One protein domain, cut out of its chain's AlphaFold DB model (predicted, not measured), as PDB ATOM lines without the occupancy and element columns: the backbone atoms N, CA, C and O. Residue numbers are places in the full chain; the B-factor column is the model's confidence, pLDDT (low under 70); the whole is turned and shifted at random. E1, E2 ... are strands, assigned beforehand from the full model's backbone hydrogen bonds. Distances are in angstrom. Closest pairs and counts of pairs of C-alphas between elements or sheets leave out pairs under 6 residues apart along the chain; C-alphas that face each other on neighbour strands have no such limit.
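AT A GLANCE: This is residues 14 to 168 of the 189 residues of the protein "PEP-CTERM domain-containing protein" of Planctomycetes bacterium GWF2_41_51 (UniProt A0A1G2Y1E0). Much of this domain is loop, around two twisted sheets, E4-E6-E2-E1-E8, mixed, and E5-E3-E7-E9, antiparallel, partly face to face as a loose sandwich. Of 155 printed residues, 61 are in nine named strands, E1 to E9 in chain order: all strand. It is compact: radius of gyration of the C-alphas 15.0 A, spans 44, 37 and 26 A.

HOW THE PARTS SIT: E1, residues 14 to 20, and E2, residues 25 to 31, form an antiparallel hairpin, with N 17 and O 29 2.9 A apart. The closest C-alphas of E1 and E9, residues 165 to 167, are Cys 18 and Cys 165, 5.2 A apart.

IN THESE COORDINATES: E3, residues 39 to 48, is 25.3 A long; E4 is residues 53 to 57, E5 105 to 111, E6 124 to 132, E7 136 to 143, E8 159 to 163. C-alpha 14 is at (45.288, 21.182, 23.932), C-alpha 167 at (35.716, 37.039, 10.221).

THE WHOLE: The printed part has no cut. Links E4 to E5, E5 to E6 and E7 to E8 are long. Residues 141 to 142 have pLDDT under 70.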
ATOM      1  N   VAL A  14      44.714  20.191  24.834       95.06
ATOM      2  CA  VAL A  14      45.288  21.182  23.932       95.06
ATOM      3  C   VAL A  14      44.138  21.967  23.325       95.06
ATOM      4  O   VAL A  14      43.255  21.414  22.669       95.06
ATOM      5  N   ILE A  15      44.131  23.270  23.565       95.62
ATOM      6  CA  ILE A  15      43.152  24.186  22.998       95.62
ATOM      7  C   ILE A  15      43.732  24.754  21.713       95.62
ATOM      8  O   ILE A  15      44.824  25.308  21.743       95.62
ATOM      9  N   ILE A  16      42.994  24.665  20.610       96.94
ATOM     10  CA  ILE A  16      43.291  25.370  19.363       96.94
ATOM     11  C   ILE A  16      42.220  26.434  19.160       96.94
ATOM     12  O   ILE A  16      41.026  26.137  19.203       96.94
ATOM     13  N   SER A  17      42.627  27.677  18.941       95.88
ATOM     14  CA  SER A  17      41.699  28.795  18.804       95.88
ATOM     15  C   SER A  17      42.009  29.660  17.598       95.88
ATOM     16  O   SER A  17      43.158  29.820  17.183       95.88
ATOM     17  N   CYS A  18      40.943  30.221  17.047       95.88
ATOM     18  CA  CYS A  18      40.984  31.210  15.995       95.88
ATOM     19  C   CYS A  18      40.699  32.619  16.542       95.88
ATOM     20  O   CYS A  18      39.845  32.784  17.417       95.88
ATOM     21  N   GLN A  19      41.352  33.641  15.986       96.69
ATOM     22  CA  GLN A  19      41.023  35.049  16.207       96.69
ATOM     23  C   GLN A  19      41.060  35.840  14.892       96.69
ATOM     24  O   GLN A  19      42.052  35.782  14.171       96.69
ATOM     25  N   ASP A  20      40.019  36.626  14.615       96.31
ATOM     26  CA  ASP A  20      40.043  37.648  13.560       96.31
ATOM     27  C   ASP A  20      40.909  38.841  14.007       96.31
ATOM     28  O   ASP A  20      40.691  39.421  15.077       96.31
ATOM     29  N   LEU A  21      41.925  39.173  13.208       95.75
ATOM     30  CA  LEU A  21      42.827  40.311  13.404       95.75
ATOM     31  C   LEU A  21      42.425  41.533  12.561       95.75
ATOM     32  O   LEU A  21      43.139  42.541  12.568       95.75
ATOM     33  N   GLY A  22      41.309  41.446  11.835       93.12
ATOM     34  CA  GLY A  22      40.850  42.455  10.894       93.12
ATOM     35  C   GLY A  22      41.481  42.300   9.511       93.12
ATOM     36  O   GLY A  22      42.467  41.590   9.310       93.12
ATOM     37  N   ASN A  23      40.915  42.999   8.523       92.44
ATOM     38  CA  ASN A  23      41.333  42.930   7.112       92.44
ATOM     39  C   ASN A  23      41.379  41.496   6.554       92.44
ATOM     40  O   ASN A  23      42.278  41.168   5.778       92.44
ATOM     41  N   HIS A  24      40.439  40.646   6.981       95.25
ATOM     42  CA  HIS A  24      40.374  39.231   6.605       95.25
ATOM     43  C   HIS A  24      41.603  38.407   7.013       95.25
ATOM     44  O   HIS A  24      41.839  37.338   6.452       95.25
ATOM     45  N   ILE A  25      42.397  38.890   7.975       96.94
ATOM     46  CA  ILE A  25      43.539  38.165   8.530       96.94
ATOM     47  C   ILE A  25      43.090  37.432   9.783       96.94
ATOM     48  O   ILE A  25      42.571  38.017  10.726       96.94
ATOM     49  N   VAL A  26      43.372  36.142   9.806       97.69
ATOM     50  CA  VAL A  26      42.995  35.227  10.864       97.69
ATOM     51  C   VAL A  26      44.247  34.690  11.538       97.69
ATOM     52  O   VAL A  26      45.168  34.245  10.861       97.69
ATOM     53  N   GLN A  27      44.280  34.694  12.865       98.00
ATOM     54  CA  GLN A  27      45.320  34.060  13.666       98.00
ATOM     55  C   GLN A  27      44.850  32.704  14.185       98.00
ATOM     56  O   GLN A  27      43.765  32.598  14.755       98.00
ATOM     57  N   LEU A  28      45.705  31.692  14.044       97.81
ATOM     58  CA  LEU A  28      45.537  30.377  14.650       97.81
ATOM     59  C   LEU A  28      46.534  30.211  15.800       97.81
ATOM     60  O   LEU A  28      47.746  30.324  15.601       97.81
ATOM     61  N   SER A  29      46.025  29.901  16.986       97.44
ATOM     62  CA  SER A  29      46.798  29.800  18.226       97.44
ATOM     63  C   SER A  29      46.537  28.482  18.944       97.44
ATOM     64  O   SER A  29      45.526  27.821  18.708       97.44
ATOM     65  N   TYR A  30      47.447  28.111  19.843       97.00
ATOM     66  CA  TYR A  30      47.308  26.951  20.716       97.00
ATOM     67  C   TYR A  30      47.604  27.293  22.180       97.00
ATOM     68  O   TYR A  30      48.394  28.191  22.483       97.00
ATOM     69  N   ASP A  31      47.003  26.524  23.085       96.88
ATOM     70  CA  ASP A  31      47.312  26.486  24.513       96.88
ATOM     71  C   ASP A  31      47.323  25.027  24.989       96.88
ATOM     72  O   ASP A  31      46.297  24.352  25.029       96.88
ATOM     73  N   ALA A  32      48.514  24.541  25.322       96.06
ATOM     74  CA  ALA A  32      48.797  23.224  25.877       96.06
ATOM     75  C   ALA A  32      49.263  23.316  27.342       96.06
ATOM     76  O   ALA A  32      49.867  22.382  27.863       96.06
ATOM     77  N   SER A  33      49.004  24.430  28.038       95.75
ATOM     78  CA  SER A  33      49.415  24.622  29.439       95.75
ATOM     79  C   SER A  33      48.772  23.631  30.419       95.75
ATOM     80  O   SER A  33      49.260  23.467  31.538       95.75
ATOM     81  N   GLY A  34      47.693  22.958  30.002       91.62
ATOM     82  CA  GLY A  34      47.064  21.868  30.744       91.62
ATOM     83  C   GLY A  34      47.766  20.512  30.605       91.62
ATOM     84  O   GLY A  34      47.435  19.596  31.357       91.62
ATOM     85  N   GLU A  35      48.709  20.361  29.672       94.00
ATOM     86  CA  GLU A  35      49.395  19.096  29.403       94.00
ATOM     87  C   GLU A  35      50.673  18.919  30.230       94.00
ATOM     88  O   GLU A  35      51.371  19.871  30.576       94.00
ATOM     89  N   SER A  36      51.000  17.662  30.544       92.62
ATOM     90  CA  SER A  36      52.251  17.318  31.247       92.62
ATOM     91  C   SER A  36      53.452  17.182  30.309       92.62
ATOM     92  O   SER A  36      54.595  17.297  30.751       92.62
ATOM     93  N   PHE A  37      53.191  16.928  29.028       93.69
ATOM     94  CA  PHE A  37      54.188  16.841  27.967       93.69
ATOM     95  C   PHE A  37      53.914  17.935  26.944       93.69
ATOM     96  O   PHE A  37      52.763  18.307  26.719       93.69
ATOM     97  N   LEU A  38      54.968  18.455  26.319       94.62
ATOM     98  CA  LEU A  38      54.805  19.447  25.264       94.62
ATOM     99  C   LEU A  38      54.156  18.813  24.033       94.62
ATOM    100  O   LEU A  38      54.214  17.597  23.828       94.62
ATOM    101  N   VAL A  39      53.573  19.652  23.183       95.75
ATOM    102  CA  VAL A  39      53.140  19.202  21.863       95.75
ATOM    103  C   VAL A  39      54.379  18.988  20.988       95.75
ATOM    104  O   VAL A  39      55.294  19.811  20.929       95.75
ATOM    105  N   ARG A  40      54.428  17.842  20.311       95.81
ATOM    106  CA  ARG A  40      55.443  17.498  19.313       95.81
ATOM    107  C   ARG A  40      55.000  17.917  17.918       95.81
ATOM    108  O   ARG A  40      55.824  18.421  17.159       95.81
ATOM    109  N   ALA A  41      53.737  17.685  17.576       96.12
ATOM    110  CA  ALA A  41      53.213  17.993  16.256       96.12
ATOM    111  C   ALA A  41      51.710  18.284  16.273       96.12
ATOM    112  O   ALA A  41      50.995  17.818  17.161       96.12
ATOM    113  N   PHE A  42      51.259  19.011  15.256       97.12
ATOM    114  CA  PHE A  42      49.863  19.269  14.936       97.12
ATOM    115  C   PHE A  42      49.591  18.861  13.489       97.12
ATOM    116  O   PHE A  42      50.380  19.189  12.605       97.12
ATOM    117  N   ALA A  43      48.442  18.234  13.251       96.81
ATOM    118  CA  ALA A  43      47.824  18.075  11.942       96.81
ATOM    119  C   ALA A  43      46.365  18.539  12.046       96.81
ATOM    120  O   ALA A  43      45.537  17.886  12.687       96.81
ATOM    121  N   LEU A  44      46.058  19.695  11.460       96.62
ATOM    122  CA  LEU A  44      44.796  20.411  11.649       96.62
ATOM    123  C   LEU A  44      44.107  20.642  10.311       96.62
ATOM    124  O   LEU A  44      44.745  21.038   9.340       96.62
ATOM    125  N   ASN A  45      42.794  20.448  10.271       96.62
ATOM    126  CA  ASN A  45      41.982  20.862   9.137       96.62
ATOM    127  C   ASN A  45      41.315  22.197   9.464       96.62
ATOM    128  O   ASN A  45      40.653  22.334  10.488       96.62
ATOM    129  N   ILE A  46      41.481  23.177   8.586       96.94
ATOM    130  CA  ILE A  46      40.829  24.480   8.682       96.94
ATOM    131  C   ILE A  46      39.888  24.600   7.493       96.94
ATOM    132  O   ILE A  46      40.318  24.394   6.361       96.94
ATOM    133  N   THR A  47      38.625  24.935   7.736       97.44
ATOM    134  CA  THR A  47      37.640  25.213   6.681       97.44
ATOM    135  C   THR A  47      36.940  26.532   6.949       97.44
ATOM    136  O   THR A  47      36.739  26.895   8.107       97.44
ATOM    137  N   ILE A  48      36.531  27.228   5.899       97.69
ATOM    138  CA  ILE A  48      35.767  28.474   5.984       97.69
ATOM    139  C   ILE A  48      34.396  28.299   5.336       97.69
ATOM    140  O   ILE A  48      34.235  27.472   4.442       97.69
ATOM    141  N   SER A  49      33.389  29.032   5.815       97.62
ATOM    142  CA  SER A  49      32.024  28.933   5.277       97.62
ATOM    143  C   SER A  49      31.874  29.530   3.876       97.62
ATOM    144  O   SER A  49      31.076  29.027   3.088       97.62
ATOM    145  N   ASP A  50      32.624  30.596   3.586       97.31
ATOM    146  CA  ASP A  50      32.469  31.440   2.403       97.31
ATOM    147  C   ASP A  50      33.837  31.943   1.918       97.31
ATOM    148  O   ASP A  50      34.767  32.131   2.707       97.31
ATOM    149  N   GLY A  51      33.957  32.176   0.610       97.25
ATOM    150  CA  GLY A  51      35.200  32.617  -0.021       97.25
ATOM    151  C   GLY A  51      36.263  31.520  -0.151       97.25
ATOM    152  O   GLY A  51      35.966  30.330  -0.241       97.25
ATOM    153  N   VAL A  52      37.527  31.942  -0.224       98.44
ATOM    154  CA  VAL A  52      38.703  31.067  -0.321       98.44
ATOM    155  C   VAL A  52      39.839  31.556   0.574       98.44
ATOM    156  O   VAL A  52      39.959  32.748   0.868       98.44
ATOM    157  N   ILE A  53      40.719  30.637   0.959       98.12
ATOM    158  CA  ILE A  53      41.965  30.931   1.668       98.12
ATOM    159  C   ILE A  53      42.992  31.450   0.657       98.12
ATOM    160  O   ILE A  53      43.303  30.783  -0.328       98.12
ATOM    161  N   LEU A  54      43.525  32.645   0.890       98.12
ATOM    162  CA  LEU A  54      44.397  33.359  -0.044       98.12
ATOM    163  C   LEU A  54      45.885  33.159   0.243       98.12
ATOM    164  O   LEU A  54      46.686  33.059  -0.685       98.12
ATOM    165  N   SER A  55      46.261  33.128   1.517       97.56
ATOM    166  CA  SER A  55      47.660  33.035   1.938       97.56
ATOM    167  C   SER A  55      47.783  32.562   3.376       97.56
ATOM    168  O   SER A  55      46.846  32.709   4.156       97.56
ATOM    169  N   ILE A  56      48.969  32.067   3.722       97.06
ATOM    170  CA  ILE A  56      49.403  31.729   5.078       97.06
ATOM    171  C   ILE A  56      50.690  32.504   5.401       97.06
ATOM    172  O   ILE A  56      51.492  32.762   4.501       97.06
ATOM    173  N   GLY A  57      50.887  32.884   6.658       96.44
ATOM    174  CA  GLY A  57      52.030  33.667   7.117       96.44
ATOM    175  C   GLY A  57      52.308  33.505   8.610       96.44
ATOM    176  O   GLY A  57      51.679  32.699   9.296       96.44
ATOM    177  N   ASP A  58      53.293  34.250   9.107       95.19
ATOM    178  CA  ASP A  58      53.662  34.340  10.530       95.19
ATOM    179  C   ASP A  58      53.845  32.992  11.256       95.19
ATOM    180  O   ASP A  58      53.616  32.888  12.461       95.19
ATOM    181  N   TYR A  59      54.254  31.953  10.527       95.38
ATOM    182  CA  TYR A  59      54.641  30.669  11.098       95.38
ATOM    183  C   TYR A  59      56.152  30.616  11.334       95.38
ATOM    184  O   TYR A  59      56.940  31.308  10.688       95.38
ATOM    185  N   PHE A  60      56.563  29.797  12.299       93.75
ATOM    186  CA  PHE A  60      57.976  29.562  12.586       93.75
ATOM    187  C   PHE A  60      58.593  28.679  11.495       93.75
ATOM    188  O   PHE A  60      57.946  27.735  11.063       93.75
ATOM    189  N   GLU A  61      59.839  28.926  11.088       91.56
ATOM    190  CA  GLU A  61      60.555  28.100  10.105       91.56
ATOM    191  C   GLU A  61      61.832  27.509  10.710       91.56
ATOM    192  O   GLU A  61      62.654  28.216  11.298       91.56
ATOM    193  N   GLY A  62      62.023  26.203  10.520       87.19
ATOM    194  CA  GLY A  62      63.231  25.489  10.913       87.19
ATOM    195  C   GLY A  62      63.245  25.004  12.367       87.19
ATOM    196  O   GLY A  62      62.203  24.923  13.020       87.19
ATOM    197  N   PRO A  63      64.426  24.597  12.871       85.88
ATOM    198  CA  PRO A  63      64.583  24.137  14.245       85.88
ATOM    199  C   PRO A  63      64.590  25.311  15.234       85.88
ATOM    200  O   PRO A  63      65.151  26.369  14.950       85.88
ATOM    201  N   GLY A  64      64.036  25.112  16.431       84.94
ATOM    202  CA  GLY A  64      64.020  26.136  17.480       84.94
ATOM    203  C   GLY A  64      62.769  26.093  18.360       84.94
ATOM    204  O   GLY A  64      62.120  25.047  18.432       84.94
ATOM    205  N   PRO A  65      62.410  27.213  19.018       89.00
ATOM    206  CA  PRO A  65      61.335  27.268  20.012       89.00
ATOM    207  C   PRO A  65      59.937  27.311  19.379       89.00
ATOM    208  O   PRO A  65      59.013  27.906  19.923       89.00
ATOM    209  N   GLY A  66      59.764  26.729  18.199       92.56
ATOM    210  CA  GLY A  66      58.510  26.754  17.465       92.56
ATOM    211  C   GLY A  66      58.298  25.471  16.684       92.56
ATOM    212  O   GLY A  66      59.025  24.487  16.839       92.56
ATOM    213  N   TYR A  67      57.283  25.495  15.830       95.31
ATOM    214  CA  TYR A  67      56.882  24.340  15.040       95.31
ATOM    215  C   TYR A  67      57.166  24.573  13.559       95.31
ATOM    216  O   TYR A  67      56.249  24.771  12.770       95.31
ATOM    217  N   GLY A  68      58.452  24.610  13.208       93.56
ATOM    218  CA  GLY A  68      58.918  24.969  11.867       93.56
ATOM    219  C   GLY A  68      59.343  23.804  10.989       93.56
ATOM    220  O   GLY A  68      60.066  24.012  10.018       93.56
ATOM    221  N   ILE A  69      58.946  22.585  11.353       93.62
ATOM    222  CA  ILE A  69      59.067  21.392  10.515       93.62
ATOM    223  C   ILE A  69      57.680  21.066   9.973       93.62
ATOM    224  O   ILE A  69      56.745  20.980  10.763       93.62
ATOM    225  N   PHE A  70      57.539  20.834   8.669       95.44
ATOM    226  CA  PHE A  70      56.233  20.598   8.044       95.44
ATOM    227  C   PHE A  70      56.188  19.200   7.401       95.44
ATOM    228  O   PHE A  70      56.542  19.045   6.235       95.44
ATOM    229  N   PRO A  71      55.822  18.137   8.151       90.75
ATOM    230  CA  PRO A  71      55.957  16.744   7.704       90.75
ATOM    231  C   PRO A  71      55.310  16.397   6.355       90.75
ATOM    232  O   PRO A  71      55.789  15.499   5.665       90.75
ATOM    233  N   GLY A  72      54.235  17.083   5.980       88.50
ATOM    234  CA  GLY A  72      53.488  16.838   4.754       88.50
ATOM    235  C   GLY A  72      54.144  17.393   3.497       88.50
ATOM    236  O   GLY A  72      53.769  16.962   2.413       88.50
ATOM    237  N   ASP A  73      55.110  18.300   3.646       87.94
ATOM    238  CA  ASP A  73      55.793  18.982   2.538       87.94
ATOM    239  C   ASP A  73      57.332  18.952   2.672       87.94
ATOM    240  O   ASP A  73      58.065  19.333   1.762       87.94
ATOM    241  N   ILE A  74      57.855  18.454   3.799       89.31
ATOM    242  CA  ILE A  74      59.295  18.336   4.035       89.31
ATOM    243  C   ILE A  74      59.948  17.373   3.040       89.31
ATOM    244  O   ILE A  74      59.531  16.226   2.855       89.31
ATOM    245  N   MET A  75      61.063  17.806   2.457       85.62
ATOM    246  CA  MET A  75      61.887  16.964   1.603       85.62
ATOM    247  C   MET A  75      63.130  16.492   2.355       85.62
ATOM    248  O   MET A  75      64.012  17.280   2.701       85.62
ATOM    249  N   ILE A  76      63.239  15.177   2.546       84.81
ATOM    250  CA  ILE A  76      64.433  14.528   3.098       84.81
ATOM    251  C   ILE A  76      65.113  13.741   1.968       84.81
ATOM    252  O   ILE A  76      64.663  12.640   1.630       84.81
ATOM    253  N   PRO A  77      66.169  14.276   1.325       83.06
ATOM    254  CA  PRO A  77      66.953  13.530   0.351       83.06
ATOM    255  C   PRO A  77      67.546  12.236   0.941       83.06
ATOM    256  O   PRO A  77      67.737  12.126   2.152       83.06
ATOM    257  N   PRO A  78      67.953  11.267   0.096       85.50
ATOM    258  CA  PRO A  78      68.476   9.968   0.548       85.50
ATOM    259  C   PRO A  78      69.702  10.027   1.472       85.50
ATOM    260  O   PRO A  78      70.030   9.034   2.116       85.50
ATOM    261  N   VAL A  79      70.398  11.165   1.512       84.69
ATOM    262  CA  VAL A  79      71.539  11.413   2.406       84.69
ATOM    263  C   VAL A  79      71.121  11.644   3.865       84.69
ATOM    264  O   VAL A  79      71.977  11.583   4.740       84.69
ATOM    265  N   GLY A  80      69.824  11.837   4.129       78.81
ATOM    266  CA  GLY A  80      69.233  11.858   5.469       78.81
ATOM    267  C   GLY A  80      69.090  13.238   6.113       78.81
ATOM    268  O   GLY A  80      68.457  13.335   7.161       78.81
ATOM    269  N   ASP A  81      69.630  14.290   5.497       82.56
ATOM    270  CA  ASP A  81      69.451  15.673   5.952       82.56
ATOM    271  C   ASP A  81      68.154  16.281   5.401       82.56
ATOM    272  O   ASP A  81      67.622  15.806   4.401       82.56
ATOM    273  N   ILE A  82      67.661  17.354   6.027       82.19
ATOM    274  CA  ILE A  82      66.524  18.131   5.514       82.19
ATOM    275  C   ILE A  82      67.000  18.955   4.314       82.19
ATOM    276  O   ILE A  82      67.869  19.816   4.452       82.19
ATOM    277  N   GLY A  83      66.446  18.671   3.135       78.50
ATOM    278  CA  GLY A  83      66.748  19.381   1.892       78.50
ATOM    279  C   GLY A  83      65.854  20.598   1.664       78.50
ATOM    280  O   GLY A  83      66.314  21.584   1.093       78.50
ATOM    281  N   ASP A  84      64.607  20.527   2.129       85.50
ATOM    282  CA  ASP A  84      63.620  21.606   2.106       85.50
ATOM    283  C   ASP A  84      62.634  21.388   3.258       85.50
ATOM    284  O   ASP A  84      62.226  20.250   3.493       85.50
ATOM    285  N   LEU A  85      62.283  22.449   3.985       85.31
ATOM    286  CA  LEU A  85      61.287  22.391   5.057       85.31
ATOM    287  C   LEU A  85      59.859  22.356   4.508       85.31
ATOM    288  O   LEU A  85      58.985  21.838   5.202       85.31
ATOM    289  N   GLY A  86      59.646  22.870   3.292       91.19
ATOM    290  CA  GLY A  86      58.330  23.030   2.689       91.19
ATOM    291  C   GLY A  86      57.529  24.164   3.326       91.19
ATOM    292  O   GLY A  86      58.081  25.102   3.905       91.19
ATOM    293  N   THR A  87      56.209  24.063   3.231       94.44
ATOM    294  CA  THR A  87      55.258  24.983   3.862       94.44
ATOM    295  C   THR A  87      54.359  24.245   4.854       94.44
ATOM    296  O   THR A  87      54.177  23.033   4.729       94.44
ATOM    297  N   PRO A  88      53.719  24.949   5.805       96.19
ATOM    298  CA  PRO A  88      52.761  24.311   6.702       96.19
ATOM    299  C   PRO A  88      51.539  23.724   5.985       96.19
ATOM    300  O   PRO A  88      50.809  22.942   6.588       96.19
ATOM    301  N   ILE A  89      51.269  24.116   4.735       96.56
ATOM    302  CA  ILE A  89      50.107  23.649   3.978       96.56
ATOM    303  C   ILE A  89      50.449  22.322   3.319       96.56
ATOM    304  O   ILE A  89      51.302  22.244   2.439       96.56
ATOM    305  N   VAL A  90      49.713  21.284   3.694       95.38
ATOM    306  CA  VAL A  90      49.837  19.976   3.061       95.38
ATOM    307  C   VAL A  90      49.205  20.022   1.669       95.38
ATOM    308  O   VAL A  90      48.032  20.377   1.529       95.38
ATOM    309  N   GLY A  91      49.966  19.630   0.645       92.12
ATOM    310  CA  GLY A  91      49.479  19.579  -0.735       92.12
ATOM    311  C   GLY A  91      48.296  18.610  -0.908       92.12
ATOM    312  O   GLY A  91      48.304  17.532  -0.300       92.12
ATOM    313  N   PRO A  92      47.282  18.944  -1.732       92.31
ATOM    314  CA  PRO A  92      46.049  18.160  -1.892       92.31
ATOM    315  C   PRO A  92      46.266  16.762  -2.497       92.31
ATOM    316  O   PRO A  92      45.386  15.904  -2.442       92.31
ATOM    317  N   GLU A  93      47.430  16.507  -3.094       90.94
ATOM    318  CA  GLU A  93      47.854  15.187  -3.557       90.94
ATOM    319  C   GLU A  93      48.176  14.219  -2.411       90.94
ATOM    320  O   GLU A  93      48.206  13.001  -2.616       90.94
ATOM    321  N   ASN A  94      48.405  14.742  -1.205       92.12
ATOM    322  CA  ASN A  94      48.699  13.933  -0.039       92.12
ATOM    323  C   ASN A  94      47.407  13.363   0.562       92.12
ATOM    324  O   ASN A  94      46.450  14.098   0.812       92.12
ATOM    325  N   PRO A  95      47.359  12.055   0.869       93.00
ATOM    326  CA  PRO A  95      46.173  11.453   1.458       93.00
ATOM    327  C   PRO A  95      45.740  12.146   2.759       93.00
ATOM    328  O   PRO A  95      46.562  12.422   3.640       93.00
ATOM    329  N   GLY A  96      44.437  12.412   2.862       91.94
ATOM    330  CA  GLY A  96      43.825  13.092   4.002       91.94
ATOM    331  C   GLY A  96      43.949  14.619   3.988       91.94
ATOM    332  O   GLY A  96      43.429  15.238   4.911       91.94
ATOM    333  N   ALA A  97      44.607  15.222   2.992       95.00
ATOM    334  CA  ALA A  97      44.696  16.674   2.857       95.00
ATOM    335  C   ALA A  97      43.420  17.290   2.250       95.00
ATOM    336  O   ALA A  97      42.720  16.659   1.453       95.00
ATOM    337  N   LEU A  98      43.128  18.533   2.637       95.50
ATOM    338  CA  LEU A  98      42.122  19.394   2.009       95.50
ATOM    339  C   LEU A  98      42.697  20.123   0.776       95.50
ATOM    340  O   LEU A  98      43.808  19.841   0.336       95.50
ATOM    341  N   GLY A  99      41.920  21.042   0.193       95.25
ATOM    342  CA  GLY A  99      42.227  21.691  -1.086       95.25
ATOM    343  C   GLY A  99      43.397  22.684  -1.068       95.25
ATOM    344  O   GLY A  99      44.045  22.863  -2.097       95.25
ATOM    345  N   GLY A 100      43.691  23.302   0.078       95.94
ATOM    346  CA  GLY A 100      44.786  24.260   0.249       95.94
ATOM    347  C   GLY A 100      44.434  25.684  -0.201       95.94
ATOM    348  O   GLY A 100      43.273  26.098  -0.178       95.94
ATOM    349  N   ILE A 101      45.452  26.457  -0.594       97.06
ATOM    350  CA  ILE A 101      45.284  27.839  -1.075       97.06
ATOM    351  C   ILE A 101      44.375  27.884  -2.310       97.06
ATOM    352  O   ILE A 101      44.492  27.069  -3.223       97.06
ATOM    353  N   GLY A 102      43.494  28.881  -2.356       97.94
ATOM    354  CA  GLY A 102      42.505  29.063  -3.416       97.94
ATOM    355  C   GLY A 102      41.256  28.196  -3.249       97.94
ATOM    356  O   GLY A 102      40.437  28.146  -4.164       97.94
ATOM    357  N   THR A 103      41.103  27.530  -2.103       97.94
ATOM    358  CA  THR A 103      39.931  26.716  -1.759       97.94
ATOM    359  C   THR A 103      39.340  27.138  -0.413       97.94
ATOM    360  O   THR A 103      39.886  28.010   0.263       97.94
ATOM    361  N   ASP A 104      38.219  26.537  -0.027       97.19
ATOM    362  CA  ASP A 104      37.512  26.766   1.237       97.19
ATOM    363  C   ASP A 104      38.076  25.943   2.411       97.19
ATOM    364  O   ASP A 104      37.565  26.023   3.529       97.19
ATOM    365  N   GLY A 105      39.140  25.160   2.200       96.69
ATOM    366  CA  GLY A 105      39.737  24.373   3.269       96.69
ATOM    367  C   GLY A 105      41.184  23.970   3.034       96.69
ATOM    368  O   GLY A 105      41.575  23.582   1.939       96.69
ATOM    369  N   MET A 106      41.985  23.996   4.094       96.44
ATOM    370  CA  MET A 106      43.395  23.609   4.073       96.44
ATOM    371  C   MET A 106      43.731  22.661   5.221       96.44
ATOM    372  O   MET A 106      43.173  22.755   6.314       96.44
ATOM    373  N   THR A 107      44.677  21.760   4.971       97.12
ATOM    374  CA  THR A 107      45.295  20.948   6.018       97.12
ATOM    375  C   THR A 107      46.635  21.559   6.371       97.12
ATOM    376  O   THR A 107      47.462  21.781   5.488       97.12
ATOM    377  N   LEU A 108      46.831  21.827   7.656       96.81
ATOM    378  CA  LEU A 108      48.054  22.386   8.199       96.81
ATOM    379  C   LEU A 108      48.802  21.349   9.018       96.81
ATOM    380  O   LEU A 108      48.198  20.667   9.846       96.81
ATOM    381  N   GLU A 109      50.113  21.285   8.837       97.06
ATOM    382  CA  GLU A 109      50.994  20.488   9.674       97.06
ATOM    383  C   GLU A 109      52.134  21.311  10.245       97.06
ATOM    384  O   GLU A 109      52.770  22.094   9.550       97.06
ATOM    385  N   PHE A 110      52.405  21.086  11.525       96.62
ATOM    386  CA  PHE A 110      53.419  21.798  12.287       96.62
ATOM    387  C   PHE A 110      54.135  20.804  13.194       96.62
ATOM    388  O   PHE A 110      53.491  20.104  13.969       96.62
ATOM    389  N   GLY A 111      55.458  20.739  13.131       95.44
ATOM    390  CA  GLY A 111      56.288  19.837  13.922       95.44
ATOM    391  C   GLY A 111      57.403  20.592  14.632       95.44
ATOM    392  O   GLY A 111      58.027  21.486  14.059       95.44
ATOM    393  N   SER A 112      57.666  20.230  15.886       94.56
ATOM    394  CA  SER A 112      58.792  20.773  16.638       94.56
ATOM    395  C   SER A 112      60.057  19.957  16.395       94.56
ATOM    396  O   SER A 112      60.052  18.724  16.438       94.56
ATOM    397  N   LEU A 113      61.170  20.656  16.176       90.12
ATOM    398  CA  LEU A 113      62.506  20.072  16.163       90.12
ATOM    399  C   LEU A 113      63.434  20.951  16.984       90.12
ATOM    400  O   LEU A 113      63.755  22.076  16.606       90.12
ATOM    401  N   TYR A 114      63.887  20.410  18.104       86.25
ATOM    402  CA  TYR A 114      64.826  21.084  18.977       86.25
ATOM    403  C   TYR A 114      65.788  20.055  19.582       86.25
ATOM    404  O   TYR A 114      65.418  18.923  19.899       86.25
ATOM    405  N   ALA A 115      67.064  20.427  19.669       78.06
ATOM    406  CA  ALA A 115      68.104  19.574  20.229       78.06
ATOM    407  C   ALA A 115      68.113  19.661  21.767       78.06
ATOM    408  O   ALA A 115      67.642  20.652  22.328       78.06
ATOM    409  N   PRO A 116      68.711  18.686  22.476       76.31
ATOM    410  CA  PRO A 116      68.981  18.832  23.903       76.31
ATOM    411  C   PRO A 116      69.750  20.133  24.193       76.31
ATOM    412  O   PRO A 116      70.851  20.335  23.683       76.31
ATOM    413  N   GLY A 117      69.163  21.013  25.008       74.75
ATOM    414  CA  GLY A 117      69.725  22.329  25.337       74.75
ATOM    415  C   GLY A 117      69.286  23.480  24.422       74.75
ATOM    416  O   GLY A 117      69.663  24.617  24.692       74.75
ATOM    417  N   ALA A 118      68.489  23.214  23.383       84.50
ATOM    418  CA  ALA A 118      67.744  24.239  22.658       84.50
ATOM    419  C   ALA A 118      66.417  24.545  23.371       84.50
ATOM    420  O   ALA A 118      65.898  23.715  24.121       84.50
ATOM    421  N   GLU A 119      65.878  25.740  23.136       87.56
ATOM    422  CA  GLU A 119      64.578  26.130  23.678       87.56
ATOM    423  C   GLU A 119      63.469  25.323  22.982       87.56
ATOM    424  O   GLU A 119      63.394  25.346  21.749       87.56
ATOM    425  N   PRO A 120      62.635  24.584  23.735       92.94
ATOM    426  CA  PRO A 120      61.481  23.905  23.167       92.94
ATOM    427  C   PRO A 120      60.380  24.918  22.822       92.94
ATOM    428  O   PRO A 120      60.433  26.064  23.287       92.94
ATOM    429  N   PRO A 121      59.347  24.514  22.062       94.19
ATOM    430  CA  PRO A 121      58.172  25.347  21.891       94.19
ATOM    431  C   PRO A 121      57.559  25.769  23.228       94.19
ATOM    432  O   PRO A 121      57.552  24.975  24.177       94.19
ATOM    433  N   PRO A 122      57.032  27.003  23.329       94.69
ATOM    434  CA  PRO A 122      56.291  27.408  24.508       94.69
ATOM    435  C   PRO A 122      55.051  26.518  24.689       94.69
ATOM    436  O   PRO A 122      54.604  25.827  23.780       94.69
ATOM    437  N   VAL A 123      54.462  26.529  25.883       96.00
ATOM    438  CA  VAL A 123      53.215  25.780  26.133       96.00
ATOM    439  C   VAL A 123      51.998  26.430  25.475       96.00
ATOM    440  O   VAL A 123      50.948  25.812  25.398       96.00
ATOM    441  N   MET A 124      52.122  27.670  25.008       96.62
ATOM    442  CA  MET A 124      51.073  28.396  24.304       96.62
ATOM    443  C   MET A 124      51.692  29.380  23.315       96.62
ATOM    444  O   MET A 124      52.784  29.903  23.555       96.62
ATOM    445  N   GLY A 125      50.994  29.663  22.222       96.56
ATOM    446  CA  GLY A 125      51.477  30.606  21.222       96.56
ATOM    447  C   GLY A 125      50.658  30.613  19.942       96.56
ATOM    448  O   GLY A 125      49.619  29.967  19.838       96.56
ATOM    449  N   VAL A 126      51.160  31.356  18.961       97.12
ATOM    450  CA  VAL A 126      50.600  31.428  17.610       97.12
ATOM    451  C   VAL A 126      51.249  30.341  16.757       97.12
ATOM    452  O   VAL A 126      52.470  30.188  16.790       97.12
ATOM    453  N   LEU A 127      50.443  29.588  16.009       96.94
ATOM    454  CA  LEU A 127      50.935  28.650  14.999       96.94
ATOM    455  C   LEU A 127      51.189  29.369  13.676       96.94
ATOM    456  O   LEU A 127      52.240  29.191  13.068       96.94
ATOM    457  N   THR A 128      50.215  30.166  13.231       97.88
ATOM    458  CA  THR A 128      50.257  30.865  11.945       97.88
ATOM    459  C   THR A 128      49.169  31.936  11.860       97.88
ATOM    460  O   THR A 128      48.212  31.932  12.641       97.88
ATOM    461  N   THR A 129      49.280  32.820  10.874       98.00
ATOM    462  CA  THR A 129      48.174  33.623  10.356       98.00
ATOM    463  C   THR A 129      47.784  33.165   8.951       98.00
ATOM    464  O   THR A 129      48.596  32.609   8.216       98.00
ATOM    465  N   PHE A 130      46.543  33.399   8.541       98.06
ATOM    466  CA  PHE A 130      46.113  33.207   7.158       98.06
ATOM    467  C   PHE A 130      45.105  34.273   6.740       98.06
ATOM    468  O   PHE A 130      44.489  34.923   7.578       98.06
ATOM    469  N   THR A 131      44.953  34.475   5.436       98.12
ATOM    470  CA  THR A 131      44.039  35.477   4.875       98.12
ATOM    471  C   THR A 131      42.913  34.794   4.118       98.12
ATOM    472  O   THR A 131      43.167  33.860   3.358       98.12
ATOM    473  N   VAL A 132      41.685  35.271   4.297       98.12
ATOM    474  CA  VAL A 132      40.494  34.812   3.565       98.12
ATOM    475  C   VAL A 132      40.018  35.884   2.584       98.12
ATOM    476  O   VAL A 132      40.390  37.049   2.702       98.12
ATOM    477  N   SER A 133      39.244  35.507   1.570       97.88
ATOM    478  CA  SER A 133      38.773  36.460   0.554       97.88
ATOM    479  C   SER A 133      37.502  37.217   0.934       97.88
ATOM    480  O   SER A 133      37.196  38.231   0.308       97.88
ATOM    481  N   GLU A 134      36.733  36.690   1.885       96.25
ATOM    482  CA  GLU A 134      35.390  37.152   2.232       96.25
ATOM    483  C   GLU A 134      35.148  37.032   3.741       96.25
ATOM    484  O   GLU A 134      35.856  36.311   4.450       96.25
ATOM    485  N   ASP A 135      34.125  37.738   4.218       96.62
ATOM    486  CA  ASP A 135      33.602  37.566   5.570       96.62
ATOM    487  C   ASP A 135      33.045  36.139   5.694       96.62
ATOM    488  O   ASP A 135      32.262  35.702   4.847       96.62
ATOM    489  N   CYS A 136      33.464  35.398   6.716       96.94
ATOM    490  CA  CYS A 136      33.136  33.981   6.849       96.94
ATOM    491  C   CYS A 136      33.251  33.497   8.297       96.94
ATOM    492  O   CYS A 136      33.921  34.107   9.135       96.94
ATOM    493  N   THR A 137      32.658  32.340   8.576       97.19
ATOM    494  CA  THR A 137      32.954  31.569   9.782       97.19
ATOM    495  C   THR A 137      34.150  30.665   9.508       97.19
ATOM    496  O   THR A 137      34.121  29.840   8.591       97.19
ATOM    497  N   VAL A 138      35.189  30.769  10.333       96.62
ATOM    498  CA  VAL A 138      36.322  29.843  10.334       96.62
ATOM    499  C   VAL A 138      36.009  28.691  11.275       96.62
ATOM    500  O   VAL A 138      35.852  28.871  12.484       96.62
ATOM    501  N   PHE A 139      36.015  27.484  10.731       95.25
ATOM    502  CA  PHE A 139      35.972  26.248  11.492       95.25
ATOM    503  C   PHE A 139      37.383  25.678  11.580       95.25
ATOM    504  O   PHE A 139      37.953  25.203  10.597       95.25
ATOM    505  N   VAL A 140      37.942  25.699  12.787       86.44
ATOM    506  CA  VAL A 140      39.079  24.846  13.130       86.44
ATOM    507  C   VAL A 140      38.494  23.451  13.343       86.44
ATOM    508  O   VAL A 140      37.971  23.146  14.419       86.44
ATOM    509  N   ALA A 141      38.450  22.656  12.275       67.88
ATOM    510  CA  ALA A 141      37.886  21.317  12.322       67.88
ATOM    511  C   ALA A 141      38.711  20.420  13.260       67.88
ATOM    512  O   ALA A 141      39.847  20.741  13.620       67.88
ATOM    513  N   GLU A 142      38.104  19.302  13.668       67.94
ATOM    514  CA  GLU A 142      38.752  18.253  14.458       67.94
ATOM    515  C   GLU A 142      40.122  17.879  13.868       67.94
ATOM    516  O   GLU A 142      40.373  18.024  12.665       67.94
ATOM    517  N   GLU A 143      41.013  17.400  14.733       83.69
ATOM    518  CA  GLU A 143      42.336  16.907  14.363       83.69
ATOM    519  C   GLU A 143      42.292  16.049  13.094       83.69
ATOM    520  O   GLU A 143      41.420  15.190  12.923       83.69
ATOM    521  N   ASN A 144      43.273  16.215  12.209       85.44
ATOM    522  CA  ASN A 144      43.407  15.324  11.070       85.44
ATOM    523  C   ASN A 144      44.003  13.987  11.536       85.44
ATOM    524  O   ASN A 144      45.205  13.745  11.428       85.44
ATOM    525  N   LEU A 145      43.151  13.105  12.064       88.12
ATOM    526  CA  LEU A 145      43.555  11.807  12.617       88.12
ATOM    527  C   LEU A 145      44.164  10.867  11.569       88.12
ATOM    528  O   LEU A 145      44.955   9.995  11.920       88.12
ATOM    529  N   TYR A 146      43.848  11.057  10.282       89.75
ATOM    530  CA  TYR A 146      44.524  10.328   9.205       89.75
ATOM    531  C   TYR A 146      46.020  10.676   9.155       89.75
ATOM    532  O   TYR A 146      46.848   9.829   8.824       89.75
ATOM    533  N   ARG A 147      46.364  11.918   9.506       92.81
ATOM    534  CA  ARG A 147      47.721  12.476   9.464       92.81
ATOM    535  C   ARG A 147      48.370  12.605  10.847       92.81
ATOM    536  O   ARG A 147      49.432  13.196  10.983       92.81
ATOM    537  N   GLY A 148      47.758  11.996  11.865       92.38
ATOM    538  CA  GLY A 148      48.297  11.898  13.221       92.38
ATOM    539  C   GLY A 148      47.748  12.918  14.218       92.38
ATOM    540  O   GLY A 148      48.016  12.776  15.402       92.38
ATOM    541  N   GLY A 149      46.946  13.894  13.792       94.44
ATOM    542  CA  GLY A 149      46.361  14.883  14.700       94.44
ATOM    543  C   GLY A 149      47.400  15.644  15.530       94.44
ATOM    544  O   GLY A 149      48.453  16.033  15.029       94.44
ATOM    545  N   VAL A 150      47.094  15.879  16.800       95.31
ATOM    546  CA  VAL A 150      47.985  16.469  17.795       95.31
ATOM    547  C   VAL A 150      48.670  15.351  18.570       95.31
ATOM    548  O   VAL A 150      48.034  14.421  19.067       95.31
ATOM    549  N   VAL A 151      49.992  15.445  18.670       95.56
ATOM    550  CA  VAL A 151      50.833  14.425  19.305       95.56
ATOM    551  C   VAL A 151      51.688  15.085  20.371       95.56
ATOM    552  O   VAL A 151      52.339  16.093  20.096       95.56
ATOM    553  N   LEU A 152      51.716  14.516  21.574       95.81
ATOM    554  CA  LEU A 152      52.596  14.937  22.660       95.81
ATOM    555  C   LEU A 152      53.980  14.284  22.549       95.81
ATOM    556  O   LEU A 152      54.191  13.311  21.827       95.81
ATOM    557  N   GLU A 153      54.960  14.801  23.284       94.19
ATOM    558  CA  GLU A 153      56.336  14.288  23.237       94.19
ATOM    559  C   GLU A 153      56.518  12.850  23.731       94.19
ATOM    560  O   GLU A 153      57.499  12.204  23.356       94.19
ATOM    561  N   ASP A 154      55.590  12.343  24.538       93.94
ATOM    562  CA  ASP A 154      55.556  10.942  24.965       93.94
ATOM    563  C   ASP A 154      54.894  10.012  23.927       93.94
ATOM    564  O   ASP A 154      54.825   8.800  24.134       93.94
ATOM    565  N   GLY A 155      54.443  10.570  22.798       93.00
ATOM    566  CA  GLY A 155      53.778   9.857  21.713       93.00
ATOM    567  C   GLY A 155      52.285   9.619  21.941       93.00
ATOM    568  O   GLY A 155      51.669   8.899  21.156       93.00
ATOM    569  N   THR A 156      51.699  10.178  23.002       94.19
ATOM    570  CA  THR A 156      50.254  10.108  23.241       94.19
ATOM    571  C   THR A 156      49.504  11.217  22.499       94.19
ATOM    572  O   THR A 156      50.097  12.192  22.033       94.19
ATOM    573  N   HIS A 157      48.187  11.049  22.381       92.94
ATOM    574  CA  HIS A 157      47.290  12.057  21.823       92.94
ATOM    575  C   HIS A 157      46.502  12.703  22.969       92.94
ATOM    576  O   HIS A 157      45.886  11.967  23.754       92.94
ATOM    577  N   PRO A 158      46.524  14.041  23.098       93.12
ATOM    578  CA  PRO A 158      45.766  14.743  24.120       93.12
ATOM    579  C   PRO A 158      44.281  14.805  23.747       93.12
ATOM    580  O   PRO A 158      43.880  14.491  22.629       93.12
ATOM    581  N   THR A 159      43.442  15.268  24.675       93.38
ATOM    582  CA  THR A 159      42.121  15.769  24.269       93.38
ATOM    583  C   THR A 159      42.315  17.105  23.561       93.38
ATOM    584  O   THR A 159      42.958  17.993  24.118       93.38
ATOM    585  N   VAL A 160      41.743  17.281  22.372       93.62
ATOM    586  CA  VAL A 160      41.823  18.552  21.641       93.62
ATOM    587  C   VAL A 160      40.485  19.274  21.660       93.62
ATOM    588  O   VAL A 160      39.440  18.698  21.354       93.62
ATOM    589  N   LEU A 161      40.517  20.551  22.036       93.69
ATOM    590  CA  LEU A 161      39.365  21.447  22.011       93.69
ATOM    591  C   LEU A 161      39.604  22.521  20.957       93.69
ATOM    592  O   LEU A 161      40.585  23.257  21.046       93.69
ATOM    593  N   THR A 162      38.710  22.634  19.979       94.12
ATOM    594  CA  THR A 162      38.839  23.623  18.907       94.12
ATOM    595  C   THR A 162      37.792  24.725  19.030       94.12
ATOM    596  O   THR A 162      36.625  24.483  19.342       94.12
ATOM    597  N   TYR A 163      38.220  25.962  18.783       94.31
ATOM    598  CA  TYR A 163      37.368  27.146  18.781       94.31
ATOM    599  C   TYR A 163      37.541  27.903  17.467       94.31
ATOM    600  O   TYR A 163      38.589  28.496  17.209       94.31
ATOM    601  N   GLY A 164      36.494  27.873  16.642       94.56
ATOM    602  CA  GLY A 164      36.381  28.712  15.454       94.56
ATOM    603  C   GLY A 164      36.208  30.195  15.788       94.56
ATOM    604  O   GLY A 164      36.062  30.577  16.951       94.56
ATOM    605  N   CYS A 165      36.208  31.031  14.757       96.00
ATOM    606  CA  CYS A 165      36.019  32.474  14.870       96.00
ATOM    607  C   CYS A 165      35.148  32.988  13.712       96.00
ATOM    608  O   CYS A 165      35.005  32.322  12.689       96.00
ATOM    609  N   GLU A 166      34.580  34.178  13.879       97.00
ATOM    610  CA  GLU A 166      33.888  34.904  12.813       97.00
ATOM    611  C   GLU A 166      34.834  35.965  12.258       97.00
ATOM    612  O   GLU A 166      35.375  36.756  13.032       97.00
ATOM    613  N   VAL A 167      35.014  35.979  10.940       94.50
ATOM    614  CA  VAL A 167      35.716  37.039  10.221       94.50
ATOM    615  C   VAL A 167      34.676  38.043   9.766       94.50
ATOM    616  O   VAL A 167      33.810  37.726   8.950       94.50
ATOM    617  N   VAL A 168      34.744  39.247  10.322       89.94
ATOM    618  CA  VAL A 168      33.748  40.292  10.083       89.94
ATOM    619  C   VAL A 168      34.396  41.500   9.423       89.94
ATOM    620  O   VAL A 168      35.582  41.771   9.633       89.94
TER     621      VAL A 168